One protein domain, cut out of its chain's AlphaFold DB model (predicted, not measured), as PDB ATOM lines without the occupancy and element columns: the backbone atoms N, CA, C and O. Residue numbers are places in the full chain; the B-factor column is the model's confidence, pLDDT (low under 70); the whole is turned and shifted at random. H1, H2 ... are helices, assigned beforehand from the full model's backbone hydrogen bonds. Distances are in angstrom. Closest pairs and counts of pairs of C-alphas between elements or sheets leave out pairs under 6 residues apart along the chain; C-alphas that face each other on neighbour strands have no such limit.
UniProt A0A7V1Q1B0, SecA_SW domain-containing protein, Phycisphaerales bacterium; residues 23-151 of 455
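Overview. This is residues 23 to 151 of the 455 residues of the protein "SecA_SW domain-containing protein" of Phycisphaerales bacterium (UniProt A0A7V1Q1B0). A long helix, H2, is the spine of this loosely built helical body, with H4 folded back alongside it and H3 joining them towards the last residues of H2 in a loose three-helix bundle. H1 and the five-residue H5 pack on each other at the opposite end, where H2 begins and where both ends of the printed part lie. The 129 printed residues hold five named helices, H1 to H5 in that order along the chain, and no named strand; the class is all helix, with 79 residues in helices. The whole is loose, with a radius of gyration of the C-alphas of 18.0 A, and only just elongated, spanning 57 by 28 by 18 A.

Arrangement. H1, residues 27 to 40, only just touches H2, residues 54 to 80, with 3 pairs of C-alphas within 8 A, the closest being those of Ala 36 and Ile 61 at 6.4 A. H2 does so with residues 57 to 65 alone; the two run the same way at a tilt of 37 degrees, only just steep. H2 is the hub, touching four other helices. With H3, residues 94 to 105, it forms a helical hairpin at a shallow tilt of 13 degrees, opposite ways; residues 77 to 80 of H2 touch residues 94 to 97 of H3, and the closest C-alphas, of Tyr 80 and Leu 97, are 6.0 A apart. H4, residues 119 to 139, touches H2 with 15 pairs of C-alphas within 8 A, the closest being those of Ala 66 and Glu 134 at 6.1 A. They run opposite ways at a shallow tilt of 30 degrees. H3 and H4 touch, the same way at a shallow tilt of 17 degrees, with Phe 105 and Ser 133 closest at 6.2 A between C-alphas. H5, residues 144 to 148, touches H1, the C-alphas of Pro 28 and Tyr 148 being closest at 5.2 A. H3 is apart from H1 and H5. Every O i to N i+4 pair is within hydrogen-bond range in H1, H3, H4 and H5, and 21 of 23 are in H2.

Along the chain. H1 begins at C-alpha 27, (-31.083, 20.251, -39.203), and is 19.6 A long. H2 measures 38.9 A, ending at C-alpha 80, (-29.960, 49.040, -9.496). H3 measures 16.0 A, H4 30.2 A and H5 6.5 A; H5 ends at C-alpha 148, (-23.328, 18.999, -36.381).

Size, cuts and confidence. The C-alphas of Leu 23 and Glu 115 are the two farthest apart, 58.2 A, and those of Leu 23 and Glu 151 are 10.9 A apart. The printed part has no cut. The links H1 to H2, H2 to H3 and H3 to H4 are long, 13 residues each; H4 to H5 is tight. Mean pLDDT of the printed part is 88.5, with residues 84 to 88 and 111 to 117 under 70.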
ATOM      1  N   LEU A  23     -33.138  14.540 -41.714       94.12
ATOM      2  CA  LEU A  23     -32.657  14.750 -43.086       94.12
ATOM      3  C   LEU A  23     -32.965  16.165 -43.600       94.12
ATOM      4  O   LEU A  23     -32.711  16.474 -44.771       94.12
ATOM      5  N   ALA A  24     -33.504  17.045 -42.750       93.00
ATOM      6  CA  ALA A  24     -33.754  18.426 -43.120       93.00
ATOM      7  C   ALA A  24     -32.448  19.162 -43.436       93.00
ATOM      8  O   ALA A  24     -31.452  19.069 -42.719       93.00
ATOM      9  N   LYS A  25     -32.470  20.007 -44.473       90.81
ATOM     10  CA  LYS A  25     -31.309  20.839 -44.846       90.81
ATOM     11  C   LYS A  25     -30.910  21.843 -43.761       90.81
ATOM     12  O   LYS A  25     -29.794  22.345 -43.768       90.81
ATOM     13  N   ASP A  26     -31.844  22.207 -42.891       93.81
ATOM     14  CA  ASP A  26     -31.648  23.104 -41.755       93.81
ATOM     15  C   ASP A  26     -31.397  22.363 -40.435       93.81
ATOM     16  O   ASP A  26     -31.190  23.031 -39.427       93.81
ATOM     17  N   TYR A  27     -31.341  21.025 -40.422       94.75
ATOM     18  CA  TYR A  27     -31.083  20.251 -39.203       94.75
ATOM     19  C   TYR A  27     -29.788  20.677 -38.478       94.75
ATOM     20  O   TYR A  27     -29.864  20.981 -37.286       94.75
ATOM     21  N   PRO A  28     -28.634  20.864 -39.162       94.31
ATOM     22  CA  PRO A  28     -27.427  21.374 -38.504       94.31
ATOM     23  C   PRO A  28     -27.618  22.751 -37.858       94.31
ATOM     24  O   PRO A  28     -27.097  23.019 -36.778       94.31
ATOM     25  N   ALA A  29     -28.399  23.626 -38.502       94.94
ATOM     26  CA  ALA A  29     -28.689  24.956 -37.980       94.94
ATOM     27  C   ALA A  29     -29.586  24.894 -36.737       94.94
ATOM     28  O   ALA A  29     -29.355  25.652 -35.802       94.94
ATOM     29  N   ARG A  30     -30.558  23.972 -36.686       95.44
ATOM     30  CA  ARG A  30     -31.375  23.728 -35.485       95.44
ATOM     31  C   ARG A  30     -30.511  23.251 -34.317       95.44
ATOM     32  O   ARG A  30     -30.553  23.861 -33.256       95.44
ATOM     33  N   CYS A  31     -29.633  22.269 -34.542       95.19
ATOM     34  CA  CYS A  31     -28.698  21.805 -33.510       95.19
ATOM     35  C   CYS A  31     -27.760  22.919 -33.014       95.19
ATOM     36  O   CYS A  31     -27.438  22.983 -31.828       95.19
ATOM     37  N   ALA A  32     -27.322  23.810 -33.908       95.62
ATOM     38  CA  ALA A  32     -26.505  24.964 -33.544       95.62
ATOM     39  C   ALA A  32     -27.280  26.001 -32.706       95.62
ATOM     40  O   ALA A  32     -26.709  26.573 -31.778       95.62
ATOM     41  N   VAL A  33     -28.572  26.218 -32.986       96.00
ATOM     42  CA  VAL A  33     -29.451  27.050 -32.144       96.00
ATOM     43  C   VAL A  33     -29.598  26.442 -30.750       96.00
ATOM     44  O   VAL A  33     -29.434  27.153 -29.760       96.00
ATOM     45  N   ASP A  34     -29.839  25.134 -30.656       94.94
ATOM     46  CA  ASP A  34     -29.963  24.452 -29.362       94.94
ATOM     47  C   ASP A  34     -28.664  24.524 -28.554       94.94
ATOM     48  O   ASP A  34     -28.695  24.756 -27.347       94.94
ATOM     49  N   LEU A  35     -27.511  24.413 -29.220       95.88
ATOM     50  CA  LEU A  35     -26.204  24.610 -28.596       95.88
ATOM     51  C   LEU A  35     -26.017  26.033 -28.068       95.88
ATOM     52  O   LEU A  35     -25.541  26.207 -26.949       95.88
ATOM     53  N   ALA A  36     -26.378  27.047 -28.859       95.06
ATOM     54  CA  ALA A  36     -26.302  28.443 -28.434       95.06
ATOM     55  C   ALA A  36     -27.185  28.697 -27.203       95.06
ATOM     56  O   ALA A  36     -26.771  29.388 -26.271       95.06
ATOM     57  N   ARG A  37     -28.366  28.078 -27.158       95.12
ATOM     58  CA  ARG A  37     -29.255  28.130 -25.998       95.12
ATOM     59  C   ARG A  37     -28.679  27.394 -24.784       95.12
ATOM     60  O   ARG A  37     -28.739  27.924 -23.685       95.12
ATOM     61  N   GLU A  38     -28.109  26.203 -24.968       94.38
ATOM     62  CA  GLU A  38     -27.525  25.387 -23.888       94.38
ATOM     63  C   GLU A  38     -26.291  26.055 -23.260       94.38
ATOM     64  O   GLU A  38     -26.144  26.068 -22.040       94.38
ATOM     65  N   VAL A  39     -25.397  26.599 -24.090       94.44
ATOM     66  CA  VAL A  39     -24.074  27.076 -23.656       94.44
ATOM     67  C   VAL A  39     -24.078  28.564 -23.307       94.44
ATOM     68  O   VAL A  39     -23.391  28.972 -22.372       94.44
ATOM     69  N   LEU A  40     -24.825  29.379 -24.055       93.19
ATOM     70  CA  LEU A  40     -24.790  30.842 -23.957       93.19
ATOM     71  C   LEU A  40     -26.130  31.462 -23.542       93.19
ATOM     72  O   LEU A  40     -26.208  32.684 -23.438       93.19
ATOM     73  N   ASP A  41     -27.175  30.656 -23.310       89.88
ATOM     74  CA  ASP A  41     -28.529  31.132 -22.971       89.88
ATOM     75  C   ASP A  41     -29.075  32.144 -24.001       89.88
ATOM     76  O   ASP A  41     -29.783  33.092 -23.676       89.88
ATOM     77  N   THR A  42     -28.688  31.972 -25.270       91.69
ATOM     78  CA  THR A  42     -29.008  32.901 -26.366       91.69
ATOM     79  C   THR A  42     -30.064  32.299 -27.289       91.69
ATOM     80  O   THR A  42     -29.931  31.161 -27.743       91.69
ATOM     81  N   ALA A  43     -31.106  33.071 -27.605       91.69
ATOM     82  CA  ALA A  43     -32.184  32.644 -28.491       91.69
ATOM     83  C   ALA A  43     -31.940  33.135 -29.927       91.69
ATOM     84  O   ALA A  43     -32.125  34.307 -30.242       91.69
ATOM     85  N   ILE A  44     -31.560  32.222 -30.822       93.56
ATOM     86  CA  ILE A  44     -31.223  32.547 -32.215       93.56
ATOM     87  C   ILE A  44     -32.250  31.924 -33.160       93.56
ATOM     88  O   ILE A  44     -32.602  30.754 -33.037       93.56
ATOM     89  N   ALA A  45     -32.719  32.691 -34.145       93.75
ATOM     90  CA  ALA A  45     -33.575  32.159 -35.203       93.75
ATOM     91  C   ALA A  45     -32.780  31.240 -36.150       93.75
ATOM     92  O   ALA A  45     -31.709  31.620 -36.634       93.75
ATOM     93  N   VAL A  46     -33.325  30.064 -36.474       93.94
ATOM     94  CA  VAL A  46     -32.677  29.028 -37.308       93.94
ATOM     95  C   VAL A  46     -32.231  29.583 -38.666       93.94
ATOM     96  O   VAL A  46     -31.149  29.265 -39.161       93.94
ATOM     97  N   GLU A  47     -33.012  30.486 -39.253       94.00
ATOM     98  CA  GLU A  47     -32.749  31.153 -40.530       94.00
ATOM     99  C   GLU A  47     -31.443  31.951 -40.521       94.00
ATOM    100  O   GLU A  47     -30.811  32.102 -41.568       94.00
ATOM    101  N   ARG A  48     -31.011  32.443 -39.352       93.56
ATOM    102  CA  ARG A  48     -29.744  33.171 -39.208       93.56
ATOM    103  C   ARG A  48     -28.534  32.254 -39.300       93.56
ATOM    104  O   ARG A  48     -27.457  32.757 -39.615       93.56
ATOM    105  N   LEU A  49     -28.691  30.957 -39.034       94.44
ATOM    106  CA  LEU A  49     -27.617  29.959 -39.084       94.44
ATOM    107  C   LEU A  49     -27.720  29.043 -40.314       94.44
ATOM    108  O   LEU A  49     -26.737  28.429 -40.716       94.44
ATOM    109  N   ARG A  50     -28.890  28.972 -40.952       93.25
ATOM    110  CA  ARG A  50     -29.147  28.088 -42.091       93.25
ATOM    111  C   ARG A  50     -28.152  28.293 -43.241       93.25
ATOM    112  O   ARG A  50     -28.036  29.386 -43.787       93.25
ATOM    113  N   GLY A  51     -27.510  27.200 -43.658       89.50
ATOM    114  CA  GLY A  51     -26.607  27.166 -44.816       89.50
ATOM    115  C   GLY A  51     -25.238  27.810 -44.590       89.50
ATOM    116  O   GLY A  51     -24.511  28.013 -45.558       89.50
ATOM    117  N   LYS A  52     -24.901  28.145 -43.342       92.75
ATOM    118  CA  LYS A  52     -23.614  28.729 -42.969       92.75
ATOM    119  C   LYS A  52     -22.575  27.659 -42.677       92.75
ATOM    120  O   LYS A  52     -22.919  26.552 -42.268       92.75
ATOM    121  N   ASP A  53     -21.312  28.009 -42.883       94.19
ATOM    122  CA  ASP A  53     -20.195  27.178 -42.451       94.19
ATOM    123  C   ASP A  53     -19.928  27.333 -40.944       94.19
ATOM    124  O   ASP A  53     -20.557  28.132 -40.245       94.19
ATOM    125  N   ARG A  54     -18.983  26.535 -40.443       94.38
ATOM    126  CA  ARG A  54     -18.615  26.467 -39.027       94.38
ATOM    127  C   ARG A  54     -18.183  27.819 -38.461       94.38
ATOM    128  O   ARG A  54     -18.671  28.217 -37.407       94.38
ATOM    129  N   GLU A  55     -17.284  28.521 -39.146       94.81
ATOM    130  CA  GLU A  55     -16.756  29.804 -38.672       94.81
ATOM    131  C   GLU A  55     -17.833  30.890 -38.703       94.81
ATOM    132  O   GLU A  55     -17.932  31.706 -37.783       94.81
ATOM    133  N   GLU A  56     -18.681  30.898 -39.733       94.94
ATOM    134  CA  GLU A  56     -19.766  31.861 -39.828       94.94
ATOM    135  C   GLU A  56     -20.862  31.591 -38.790       94.94
ATOM    136  O   GLU A  56     -21.348  32.549 -38.180       94.94
ATOM    137  N   MET A  57     -21.234  30.326 -38.549       95.44
ATOM    138  CA  MET A  57     -22.165  29.954 -37.477       95.44
ATOM    139  C   MET A  57     -21.628  30.387 -36.116       95.44
ATOM    140  O   MET A  57     -22.322  31.098 -35.393       95.44
ATOM    141  N   GLU A  58     -20.386  30.019 -35.794       96.38
ATOM    142  CA  GLU A  58     -19.742  30.370 -34.528       96.38
ATOM    143  C   GLU A  58     -19.736  31.887 -34.317       96.38
ATOM    144  O   GLU A  58     -20.185  32.389 -33.285       96.38
ATOM    145  N   ARG A  59     -19.300  32.640 -35.330       96.12
ATOM    146  CA  ARG A  59     -19.261  34.099 -35.264       96.12
ATOM    147  C   ARG A  59     -20.647  34.700 -35.044       96.12
ATOM    148  O   ARG A  59     -20.771  35.620 -34.245       96.12
ATOM    149  N   ARG A  60     -21.689  34.202 -35.721       95.56
ATOM    150  CA  ARG A  60     -23.058  34.714 -35.524       95.56
ATOM    151  C   ARG A  60     -23.618  34.384 -34.156       95.56
ATOM    152  O   ARG A  60     -24.248  35.250 -33.565       95.56
ATOM    153  N   ILE A  61     -23.355  33.182 -33.655       96.38
ATOM    154  CA  ILE A  61     -23.752  32.793 -32.303       96.38
ATOM    155  C   ILE A  61     -23.122  33.743 -31.282       96.38
ATOM    156  O   ILE A  61     -23.830  34.286 -30.440       96.38
ATOM    157  N   ARG A  62     -21.814  34.007 -31.395       96.69
ATOM    158  CA  ARG A  62     -21.109  34.921 -30.484       96.69
ATOM    159  C   ARG A  62     -21.579  36.374 -30.622       96.69
ATOM    160  O   ARG A  62     -21.704  37.060 -29.614       96.69
ATOM    161  N   GLU A  63     -21.850  36.850 -31.838       95.56
ATOM    162  CA  GLU A  63     -22.379  38.203 -32.080       95.56
ATOM    163  C   GLU A  63     -23.781  38.398 -31.487       95.56
ATOM    164  O   GLU A  63     -24.022  39.409 -30.827       95.56
ATOM    165  N   ASP A  64     -24.684  37.436 -31.695       95.19
ATOM    166  CA  ASP A  64     -26.046  37.488 -31.154       95.19
ATOM    167  C   ASP A  64     -26.015  37.378 -29.622       95.19
ATOM    168  O   ASP A  64     -26.620  38.203 -28.945       95.19
ATOM    169  N   ALA A  65     -25.204  36.470 -29.067       95.50
ATOM    170  CA  ALA A  65     -25.010  36.345 -27.623       95.50
ATOM    171  C   ALA A  65     -24.452  37.629 -26.991       95.50
ATOM    172  O   ALA A  65     -24.897  38.042 -25.922       95.50
ATOM    173  N   ALA A  66     -23.496  38.295 -27.648       94.94
ATOM    174  CA  ALA A  66     -22.941  39.556 -27.159       94.94
ATOM    175  C   ALA A  66     -23.975  40.690 -27.212       94.94
ATOM    176  O   ALA A  66     -24.045  41.508 -26.295       94.94
ATOM    177  N   SER A  67     -24.794  40.736 -28.266       94.62
ATOM    178  CA  SER A  67     -25.897  41.693 -28.371       94.62
ATOM    179  C   SER A  67     -26.935  41.478 -27.265       94.62
ATOM    180  O   SER A  67     -27.323  42.441 -26.601       94.62
ATOM    181  N   ASP A  68     -27.340  40.229 -27.033       93.44
ATOM    182  CA  ASP A  68     -28.317  39.862 -26.005       93.44
ATOM    183  C   ASP A  68     -27.776  40.134 -24.597       93.44
ATOM    184  O   ASP A  68     -28.473  40.722 -23.770       93.44
ATOM    185  N   ALA A  69     -26.507  39.802 -24.334       93.06
ATOM    186  CA  ALA A  69     -25.850  40.094 -23.065       93.06
ATOM    187  C   ALA A  69     -25.796  41.601 -22.783       93.06
ATOM    188  O   ALA A  69     -26.131  42.026 -21.678       93.06
ATOM    189  N   ARG A  70     -25.437  42.426 -23.778       93.81
ATOM    190  CA  ARG A  70     -25.426  43.892 -23.634       93.81
ATOM    191  C   ARG A  70     -26.819  44.441 -23.329       93.81
ATOM    192  O   ARG A  70     -26.951  45.251 -22.415       93.81
ATOM    193  N   ALA A  71     -27.842  43.980 -24.049       92.25
ATOM    194  CA  ALA A  71     -29.224  44.395 -23.816       92.25
ATOM    195  C   ALA A  71     -29.720  43.976 -22.421       92.25
ATOM    196  O   ALA A  71     -30.319  44.779 -21.709       92.25
ATOM    197  N   MET A  72     -29.422  42.744 -21.998       92.69
ATOM    198  CA  MET A  72     -29.752  42.250 -20.660       92.69
ATOM    199  C   MET A  72     -29.056  43.080 -19.573       92.69
ATOM    200  O   MET A  72     -29.707  43.500 -18.621       92.69
ATOM    201  N   ILE A  73     -27.755  43.359 -19.723       93.38
ATOM    202  CA  ILE A  73     -26.997  44.191 -18.778       93.38
ATOM    203  C   ILE A  73     -27.608  45.587 -18.688       93.38
ATOM    204  O   ILE A  73     -27.807  46.081 -17.585       93.38
ATOM    205  N   GLU A  74     -27.925  46.222 -19.817       90.44
ATOM    206  CA  GLU A  74     -28.489  47.573 -19.838       90.44
ATOM    207  C   GLU A  74     -29.826  47.660 -19.088       90.44
ATOM    208  O   GLU A  74     -30.020  48.575 -18.278       90.44
ATOM    209  N   VAL A  75     -30.720  46.694 -19.326       89.62
ATOM    210  CA  VAL A  75     -32.037  46.622 -18.679       89.62
ATOM    211  C   VAL A  75     -31.891  46.353 -17.185       89.62
ATOM    212  O   VAL A  75     -32.399  47.127 -16.377       89.62
ATOM    213  N   THR A  76     -31.160  45.303 -16.805       89.44
ATOM    214  CA  THR A  76     -31.016  44.899 -15.400       89.44
ATOM    215  C   THR A  76     -30.225  45.921 -14.585       89.44
ATOM    216  O   THR A  76     -30.568  46.199 -13.441       89.44
ATOM    217  N   LEU A  77     -29.216  46.573 -15.171       88.44
ATOM    218  CA  LEU A  77     -28.502  47.666 -14.505       88.44
ATOM    219  C   LEU A  77     -29.430  48.851 -14.200       88.44
ATOM    220  O   LEU A  77     -29.219  49.551 -13.212       88.44
ATOM    221  N   GLY A  78     -30.470  49.062 -15.016       85.75
ATOM    222  CA  GLY A  78     -31.534  50.036 -14.764       85.75
ATOM    223  C   GLY A  78     -32.328  49.798 -13.475       85.75
ATOM    224  O   GLY A  78     -32.909  50.745 -12.955       85.75
ATOM    225  N   GLU A  79     -32.336  48.574 -12.944       85.88
ATOM    226  CA  GLU A  79     -33.020  48.222 -11.691       85.88
ATOM    227  C   GLU A  79     -32.205  48.593 -10.446       85.88
ATOM    228  O   GLU A  79     -32.774  48.771  -9.373       85.88
ATOM    229  N   TYR A  80     -30.883  48.730 -10.593       85.25
ATOM    230  CA  TYR A  80     -29.960  49.040  -9.496       85.25
ATOM    231  C   TYR A  80     -29.425  50.474  -9.548       85.25
ATOM    232  O   TYR A  80     -29.046  51.031  -8.521       85.25
ATOM    233  N   ILE A  81     -29.347  51.067 -10.744       83.00
ATOM    234  CA  ILE A  81     -28.868  52.432 -10.980       83.00
ATOM    235  C   ILE A  81     -29.822  53.122 -11.957       83.00
ATOM    236  O   ILE A  81     -30.208  52.545 -12.973       83.00
ATOM    237  N   SER A  82     -30.142  54.393 -11.711       79.12
ATOM    238  CA  SER A  82     -30.976  55.204 -12.611       79.12
ATOM    239  C   SER A  82     -30.412  55.283 -14.039       79.12
ATOM    240  O   SER A  82     -29.202  55.440 -14.239       79.12
ATOM    241  N   ALA A  83     -31.287  55.147 -15.043       74.31
ATOM    242  CA  ALA A  83     -30.924  55.191 -16.462       74.31
ATOM    243  C   ALA A  83     -30.787  56.617 -17.002       74.31
ATOM    244  O   ALA A  83     -31.482  57.537 -16.573       74.31
ATOM    245  N   GLU A  84     -29.877  56.799 -17.963       67.62
ATOM    246  CA  GLU A  84     -29.614  58.101 -18.576       67.62
ATOM    247  C   GLU A  84     -30.857  58.591 -19.335       67.62
ATOM    248  O   GLU A  84     -31.283  57.978 -20.310       67.62
ATOM    249  N   GLY A  85     -31.460  59.692 -18.871       66.50
ATOM    250  CA  GLY A  85     -32.672  60.257 -19.476       66.50
ATOM    251  C   GLY A  85     -33.989  59.583 -19.068       66.50
ATOM    252  O   GLY A  85     -35.008  59.844 -19.701       66.50
ATOM    253  N   SER A  86     -33.986  58.736 -18.032       67.94
ATOM    254  CA  SER A  86     -35.213  58.213 -17.418       67.94
ATOM    255  C   SER A  86     -35.866  59.266 -16.516       67.94
ATOM    256  O   SER A  86     -35.199  59.839 -15.659       67.94
ATOM    257  N   ASP A  87     -37.180  59.466 -16.653       65.75
ATOM    258  CA  ASP A  87     -37.986  60.280 -15.722       65.75
ATOM    259  C   ASP A  87     -38.226  59.569 -14.371       65.75
ATOM    260  O   ASP A  87     -38.786  60.148 -13.438       65.75
ATOM    261  N   VAL A  88     -37.840  58.293 -14.273       67.56
ATOM    262  CA  VAL A  88     -37.960  57.458 -13.075       67.56
ATOM    263  C   VAL A  88     -36.591  57.349 -12.412       67.56
ATOM    264  O   VAL A  88     -35.683  56.730 -12.973       67.56
ATOM    265  N   GLU A  89     -36.465  57.942 -11.224       70.19
ATOM    266  CA  GLU A  89     -35.305  57.782 -10.345       70.19
ATOM    267  C   GLU A  89     -35.416  56.466  -9.569       70.19
ATOM    268  O   GLU A  89     -36.416  56.191  -8.901       70.19
ATOM    269  N   VAL A  90     -34.369  55.657  -9.669       71.94
ATOM    270  CA  VAL A  90     -34.195  54.396  -8.948       71.94
ATOM    271  C   VAL A  90     -33.137  54.605  -7.868       71.94
ATOM    272  O   VAL A  90     -32.076  55.176  -8.144       71.94
ATOM    273  N   GLU A  91     -33.439  54.166  -6.643       78.75
ATOM    274  CA  GLU A  91     -32.502  54.204  -5.517       78.75
ATOM    275  C   GLU A  91     -31.306  53.290  -5.804       78.75
ATOM    276  O   GLU A  91     -31.470  52.175  -6.295       78.75
ATOM    277  N   PHE A  92     -30.099  53.780  -5.523       81.94
ATOM    278  CA  PHE A  92     -28.875  53.047  -5.814       81.94
ATOM    279  C   PHE A  92     -28.729  51.831  -4.885       81.94
ATOM    280  O   PHE A  92     -28.347  51.976  -3.725       81.94
ATOM    281  N   ASP A  93     -29.001  50.629  -5.400       84.12
ATOM    282  CA  ASP A  93     -28.792  49.368  -4.678       84.12
ATOM    283  C   ASP A  93     -27.440  48.752  -5.050       84.12
ATOM    284  O   ASP A  93     -27.296  47.908  -5.939       84.12
ATOM    285  N   SER A  94     -26.421  49.206  -4.332       82.12
ATOM    286  CA  SER A  94     -25.037  48.795  -4.532       82.12
ATOM    287  C   SER A  94     -24.804  47.321  -4.157       82.12
ATOM    288  O   SER A  94     -24.091  46.595  -4.856       82.12
ATOM    289  N   GLN A  95     -25.462  46.832  -3.101       84.50
ATOM    290  CA  GLN A  95     -25.307  45.459  -2.618       84.50
ATOM    291  C   GLN A  95     -25.956  44.441  -3.568       84.50
ATOM    292  O   GLN A  95     -25.363  43.389  -3.841       84.50
ATOM    293  N   GLY A  96     -27.149  44.745  -4.085       86.19
ATOM    294  CA  GLY A  96     -27.832  43.930  -5.088       86.19
ATOM    295  C   GLY A  96     -27.038  43.845  -6.389       86.19
ATOM    296  O   GLY A  96     -26.815  42.744  -6.899       86.19
ATOM    297  N   LEU A  97     -26.515  44.982  -6.855       87.50
ATOM    298  CA  LEU A  97     -25.682  45.069  -8.051       87.50
ATOM    299  C   LEU A  97     -24.421  44.203  -7.954       87.50
ATOM    300  O   LEU A  97     -24.148  43.415  -8.858       87.50
ATOM    301  N   ALA A  98     -23.670  44.308  -6.852       87.31
ATOM    302  CA  ALA A  98     -22.454  43.518  -6.657       87.31
ATOM    303  C   ALA A  98     -22.750  42.011  -6.564       87.31
ATOM    304  O   ALA A  98     -22.024  41.196  -7.134       87.31
ATOM    305  N   SER A  99     -23.841  41.630  -5.892       89.56
ATOM    306  CA  SER A  99     -24.284  40.233  -5.818       89.56
ATOM    307  C   SER A  99     -24.656  39.677  -7.198       89.56
ATOM    308  O   SER A  99     -24.221  38.583  -7.571       89.56
ATOM    309  N   TRP A 100     -25.415  40.442  -7.986       92.38
ATOM    310  CA  TRP A 100     -25.812  40.066  -9.343       92.38
ATOM    311  C   TRP A 100     -24.609  39.960 -10.289       92.38
ATOM    312  O   TRP A 100     -24.439  38.926 -10.940       92.38
ATOM    313  N   ALA A 101     -23.733  40.969 -10.305       90.44
ATOM    314  CA  ALA A 101     -22.512  40.992 -11.109       90.44
ATOM    315  C   ALA A 101     -21.605  39.786 -10.822       90.44
ATOM    316  O   ALA A 101     -21.140  39.106 -11.743       90.44
ATOM    317  N   LYS A 102     -21.424  39.463  -9.537       91.38
ATOM    318  CA  LYS A 102     -20.633  38.315  -9.099       91.38
ATOM    319  C   LYS A 102     -21.272  36.987  -9.492       91.38
ATOM    320  O   LYS A 102     -20.577  36.095  -9.967       91.38
ATOM    321  N   SER A 103     -22.584  36.849  -9.307       91.81
ATOM    322  CA  SER A 103     -23.319  35.618  -9.616       91.81
ATOM    323  C   SER A 103     -23.357  35.322 -11.118       91.81
ATOM    324  O   SER A 103     -23.126  34.187 -11.533       91.81
ATOM    325  N   ARG A 104     -23.627  36.339 -11.947       89.44
ATOM    326  CA  ARG A 104     -23.860  36.158 -13.387       89.44
ATOM    327  C   ARG A 104     -22.587  36.200 -14.228       89.44
ATOM    328  O   ARG A 104     -22.521  35.483 -15.225       89.44
ATOM    329  N   PHE A 105     -21.615  37.029 -13.840       90.19
ATOM    330  CA  PHE A 105     -20.415  37.313 -14.636       90.19
ATOM    331  C   PHE A 105     -19.099  37.070 -13.890       90.19
ATOM    332  O   PHE A 105     -18.029  37.217 -14.476       90.19
ATOM    333  N   GLY A 106     -19.144  36.723 -12.599       86.81
ATOM    334  CA  GLY A 106     -17.935  36.549 -11.789       86.81
ATOM    335  C   GLY A 106     -17.153  37.845 -11.555       86.81
ATOM    336  O   GLY A 106     -15.977  37.779 -11.201       86.81
ATOM    337  N   VAL A 107     -17.776  39.008 -11.766       89.31
ATOM    338  CA  VAL A 107     -17.146  40.323 -11.586       89.31
ATOM    339  C   VAL A 107     -17.348  40.788 -10.150       89.31
ATOM    340  O   VAL A 107     -18.480  40.908  -9.684       89.31
ATOM    341  N   ASP A 108     -16.250  41.074  -9.455       85.62
ATOM    342  CA  ASP A 108     -16.284  41.749  -8.160       85.62
ATOM    343  C   ASP A 108     -16.382  43.266  -8.383       85.62
ATOM    344  O   ASP A 108     -15.478  43.885  -8.944       85.62
ATOM    345  N   ILE A 109     -17.502  43.855  -7.961       81.94
ATOM    346  CA  ILE A 109     -17.710  45.306  -7.942       81.94
ATOM    347  C   ILE A 109     -17.438  45.781  -6.516       81.94
ATOM    348  O   ILE A 109     -18.147  45.383  -5.591       81.94
ATOM    349  N   ASP A 110     -16.406  46.606  -6.339       77.81
ATOM    350  CA  ASP A 110     -16.123  47.234  -5.052       77.81
ATOM    351  C   ASP A 110     -17.064  48.428  -4.840       77.81
ATOM    352  O   ASP A 110     -17.178  49.320  -5.681       77.81
ATOM    353  N   LEU A 111     -17.772  48.417  -3.715       67.25
ATOM    354  CA  LEU A 111     -18.817  49.384  -3.380       67.25
ATOM    355  C   LEU A 111     -18.231  50.740  -2.964       67.25
ATOM    356  O   LEU A 111     -18.941  51.741  -2.999       67.25
ATOM    357  N   GLU A 112     -16.953  50.777  -2.575       66.38
ATOM    358  CA  GLU A 112     -16.247  51.998  -2.165       66.38
ATOM    359  C   GLU A 112     -15.561  52.722  -3.340       66.38
ATOM    360  O   GLU A 112     -15.108  53.857  -3.186       66.38
ATOM    361  N   GLU A 113     -15.476  52.083  -4.514       64.75
ATOM    362  CA  GLU A 113     -14.741  52.595  -5.681       64.75
ATOM    363  C   GLU A 113     -15.508  53.697  -6.438       64.75
ATOM    364  O   GLU A 113     -14.909  54.475  -7.182       64.75
ATOM    365  N   PHE A 114     -16.821  53.813  -6.223       67.06
ATOM    366  CA  PHE A 114     -17.701  54.636  -7.048       67.06
ATOM    367  C   PHE A 114     -18.460  55.707  -6.257       67.06
ATOM    368  O   PHE A 114     -19.000  55.448  -5.185       67.06
ATOM    369  N   GLU A 115     -18.588  56.907  -6.834       64.38
ATOM    370  CA  GLU A 115     -19.553  57.899  -6.345       64.38
ATOM    371  C   GLU A 115     -20.983  57.394  -6.615       64.38
ATOM    372  O   GLU A 115     -21.328  57.055  -7.756       64.38
ATOM    373  N   GLU A 116     -21.805  57.330  -5.561       66.25
ATOM    374  CA  GLU A 116     -23.156  56.757  -5.596       66.25
ATOM    375  C   GLU A 116     -24.030  57.414  -6.679       66.25
ATOM    376  O   GLU A 116     -24.211  58.632  -6.717       66.25
ATOM    377  N   GLY A 117     -24.595  56.588  -7.566       62.12
ATOM    378  CA  GLY A 117     -25.665  56.998  -8.481       62.12
ATOM    379  C   GLY A 117     -25.278  57.923  -9.645       62.12
ATOM    380  O   GLY A 117     -26.176  58.440 -10.310       62.12
ATOM    381  N   THR A 118     -23.990  58.148  -9.938       75.50
ATOM    382  CA  THR A 118     -23.605  59.005 -11.079       75.50
ATOM    383  C   THR A 118     -23.699  58.286 -12.434       75.50
ATOM    384  O   THR A 118     -23.494  57.075 -12.550       75.50
ATOM    385  N   LEU A 119     -23.942  59.052 -13.509       76.19
ATOM    386  CA  LEU A 119     -23.913  58.537 -14.889       76.19
ATOM    387  C   LEU A 119     -22.536  57.980 -15.287       76.19
ATOM    388  O   LEU A 119     -22.459  57.065 -16.104       76.19
ATOM    389  N   ALA A 120     -21.452  58.518 -14.717       81.62
ATOM    390  CA  ALA A 120     -20.096  58.031 -14.958       81.62
ATOM    391  C   ALA A 120     -19.886  56.647 -14.323       81.62
ATOM    392  O   ALA A 120     -19.458  55.728 -15.016       81.62
ATOM    393  N   THR A 121     -20.297  56.485 -13.059       82.38
ATOM    394  CA  THR A 121     -20.319  55.199 -12.344       82.38
ATOM    395  C   THR A 121     -21.109  54.145 -13.121       82.38
ATOM    396  O   THR A 121     -20.629  53.031 -13.321       82.38
ATOM    397  N   ARG A 122     -22.305  54.497 -13.621       85.31
ATOM    398  CA  ARG A 122     -23.133  53.582 -14.424       85.31
ATOM    399  C   ARG A 122     -22.386  53.073 -15.655       85.31
ATOM    400  O   ARG A 122     -22.385  51.871 -15.899       85.31
ATOM    401  N   ARG A 123     -21.779  53.981 -16.429       87.19
ATOM    402  CA  ARG A 123     -21.051  53.624 -17.658       87.19
ATOM    403  C   ARG A 123     -19.854  52.733 -17.362       87.19
ATOM    404  O   ARG A 123     -19.685  51.731 -18.036       87.19
ATOM    405  N   GLU A 124     -19.081  53.042 -16.324       88.06
ATOM    406  CA  GLU A 124     -17.922  52.223 -15.960       88.06
ATOM    407  C   GLU A 124     -18.327  50.805 -15.532       88.06
ATOM    408  O   GLU A 124     -17.726  49.826 -15.972       88.06
ATOM    409  N   ILE A 125     -19.381  50.675 -14.720       88.38
ATOM    410  CA  ILE A 125     -19.900  49.364 -14.317       88.38
ATOM    411  C   ILE A 125     -20.445  48.607 -15.531       88.38
ATOM    412  O   ILE A 125     -20.153  47.422 -15.693       88.38
ATOM    413  N   GLN A 126     -21.202  49.278 -16.402       91.31
ATOM    414  CA  GLN A 126     -21.703  48.686 -17.638       91.31
ATOM    415  C   GLN A 126     -20.555  48.165 -18.507       91.31
ATOM    416  O   GLN A 126     -20.606  47.013 -18.929       91.31
ATOM    417  N   ASP A 127     -19.507  48.961 -18.722       91.94
ATOM    418  CA  ASP A 127     -18.346  48.577 -19.526       91.94
ATOM    419  C   ASP A 127     -17.626  47.358 -18.925       91.94
ATOM    420  O   ASP A 127     -17.348  46.400 -19.648       91.94
ATOM    421  N   ARG A 128     -17.406  47.328 -17.598       91.88
ATOM    422  CA  ARG A 128     -16.802  46.172 -16.902       91.88
ATOM    423  C   ARG A 128     -17.640  44.899 -17.065       91.88
ATOM    424  O   ARG A 128     -17.095  43.824 -17.315       91.88
ATOM    425  N   LEU A 129     -18.963  45.003 -16.921       92.81
ATOM    426  CA  LEU A 129     -19.874  43.864 -17.077       92.81
ATOM    427  C   LEU A 129     -19.923  43.373 -18.524       92.81
ATOM    428  O   LEU A 129     -19.906  42.165 -18.761       92.81
ATOM    429  N   VAL A 130     -19.948  44.295 -19.489       94.31
ATOM    430  CA  VAL A 130     -19.935  43.964 -20.916       94.31
ATOM    431  C   VAL A 130     -18.625  43.273 -21.282       94.31
ATOM    432  O   VAL A 130     -18.677  42.195 -21.870       94.31
ATOM    433  N   GLU A 131     -17.473  43.800 -20.866       94.69
ATOM    434  CA  GLU A 131     -16.163  43.188 -21.122       94.69
ATOM    435  C   GLU A 131     -16.069  41.771 -20.533       94.69
ATOM    436  O   GLU A 131     -15.643  40.832 -21.213       94.69
ATOM    437  N   ALA A 132     -16.526  41.582 -19.290       94.19
ATOM    438  CA  ALA A 132     -16.561  40.264 -18.664       94.19
ATOM    439  C   ALA A 132     -17.493  39.295 -19.408       94.19
ATOM    440  O   ALA A 132     -17.117  38.148 -19.659       94.19
ATOM    441  N   SER A 133     -18.680  39.761 -19.812       93.94
ATOM    442  CA  SER A 133     -19.639  38.954 -20.572       93.94
ATOM    443  C   SER A 133     -19.089  38.544 -21.938       93.94
ATOM    444  O   SER A 133     -19.189  37.380 -22.318       93.94
ATOM    445  N   GLU A 134     -18.422  39.458 -22.648       94.62
ATOM    446  CA  GLU A 134     -17.809  39.188 -23.946       94.62
ATOM    447  C   GLU A 134     -16.681  38.174 -23.813       94.62
ATOM    448  O   GLU A 134     -16.601  37.244 -24.613       94.62
ATOM    449  N   LYS A 135     -15.853  38.290 -22.773       94.75
ATOM    450  CA  LYS A 135     -14.807  37.307 -22.496       94.75
ATOM    451  C   LYS A 135     -15.389  35.915 -22.239       94.75
ATOM    452  O   LYS A 135     -14.926  34.956 -22.852       94.75
ATOM    453  N   MET A 136     -16.423  35.803 -21.402       93.19
ATOM    454  CA  MET A 136     -17.113  34.527 -21.160       93.19
ATOM    455  C   MET A 136     -17.695  33.947 -22.452       93.19
ATOM    456  O   MET A 136     -17.533  32.757 -22.722       93.19
ATOM    457  N   ILE A 137     -18.333  34.789 -23.272       95.06
ATOM    458  CA  ILE A 137     -18.887  34.381 -24.564       95.06
ATOM    459  C   ILE A 137     -17.781  33.890 -25.487       95.06
ATOM    460  O   ILE A 137     -18.011  32.903 -26.165       95.06
ATOM    461  N   GLN A 138     -16.606  34.525 -25.533       95.12
ATOM    462  CA  GLN A 138     -15.482  34.088 -26.375       95.12
ATOM    463  C   GLN A 138     -14.843  32.782 -25.885       95.12
ATOM    464  O   GLN A 138     -14.453  31.948 -26.698       95.12
ATOM    465  N   GLU A 139     -14.758  32.581 -24.569       95.12
ATOM    466  CA  GLU A 139     -14.190  31.372 -23.959       95.12
ATOM    467  C   GLU A 139     -15.147  30.167 -23.998       95.12
ATOM    468  O   GLU A 139     -14.714  29.034 -23.779       95.12
ATOM    469  N   ALA A 140     -16.430  30.381 -24.306       94.12
ATOM    470  CA  ALA A 140     -17.420  29.319 -24.408       94.12
ATOM    471  C   ALA A 140     -17.096  28.300 -25.518       94.12
ATOM    472  O   ALA A 140     -16.771  28.668 -26.657       94.12
ATOM    473  N   ASP A 141     -17.240  27.017 -25.176       94.44
ATOM    474  CA  ASP A 141     -16.972  25.886 -26.063       94.44
ATOM    475  C   ASP A 141     -18.142  25.644 -27.027       94.44
ATOM    476  O   ASP A 141     -19.209  25.158 -26.648       94.44
ATOM    477  N   LEU A 142     -17.912  25.966 -28.301       94.44
ATOM    478  CA  LEU A 142     -18.824  25.692 -29.412       94.44
ATOM    479  C   LEU A 142     -18.308  24.551 -30.309       94.44
ATOM    480  O   LEU A 142     -18.753  24.406 -31.446       94.44
ATOM    481  N   GLY A 143     -17.396  23.707 -29.814       92.94
ATOM    482  CA  GLY A 143     -16.789  22.610 -30.576       92.94
ATOM    483  C   GLY A 143     -17.787  21.569 -31.093       92.94
ATOM    484  O   GLY A 143     -17.530  20.916 -32.102       92.94
ATOM    485  N   LYS A 144     -18.978  21.451 -30.481       93.81
ATOM    486  CA  LYS A 144     -20.059  20.591 -31.003       93.81
ATOM    487  C   LYS A 144     -20.531  21.012 -32.411       93.81
ATOM    488  O   LYS A 144     -21.105  20.181 -33.109       93.81
ATOM    489  N   LEU A 145     -20.261  22.243 -32.867       93.62
ATOM    490  CA  LEU A 145     -20.574  22.676 -34.239       93.62
ATOM    491  C   LEU A 145     -19.878  21.814 -35.301       93.62
ATOM    492  O   LEU A 145     -20.480  21.532 -36.337       93.62
ATOM    493  N   ASP A 146     -18.650  21.356 -35.033       93.38
ATOM    494  CA  ASP A 146     -17.903  20.496 -35.958       93.38
ATOM    495  C   ASP A 146     -18.608  19.140 -36.148       93.38
ATOM    496  O   ASP A 146     -18.639  18.598 -37.252       93.38
ATOM    497  N   LEU A 147     -19.235  18.620 -35.084       93.31
ATOM    498  CA  LEU A 147     -20.052  17.407 -35.135       93.31
ATOM    499  C   LEU A 147     -21.323  17.634 -35.965       93.31
ATOM    500  O   LEU A 147     -21.653  16.810 -36.808       93.31
ATOM    501  N   TYR A 148     -22.033  18.742 -35.739       92.81
ATOM    502  CA  TYR A 148     -23.328  18.999 -36.381       92.81
ATOM    503  C   TYR A 148     -23.223  19.273 -37.880       92.81
ATOM    504  O   TYR A 148     -24.156  18.984 -38.627       92.81
ATOM    505  N   LEU A 149     -22.099  19.845 -38.308       92.44
ATOM    506  CA  LEU A 149     -21.806  20.145 -39.707       92.44
ATOM    507  C   LEU A 149     -21.144  18.979 -40.449       92.44
ATOM    508  O   LEU A 149     -20.885  19.102 -41.648       92.44
ATOM    509  N   ALA A 150     -20.869  17.860 -39.772       93.00
ATOM    510  CA  ALA A 150     -20.390  16.662 -40.441       93.00
ATOM    511  C   ALA A 150     -21.434  16.173 -41.459       93.00
ATOM    512  O   ALA A 150     -22.633  16.157 -41.184       93.00
ATOM    513  N   GLU A 151     -20.962  15.759 -42.637       88.50
ATOM    514  CA  GLU A 151     -21.802  15.419 -43.795       88.50
ATOM    515  C   GLU A 151     -22.886  14.380 -43.465       88.50
ATOM    516  O   GLU A 151     -24.033  14.520 -43.882       88.50
TER     517      GLU A 151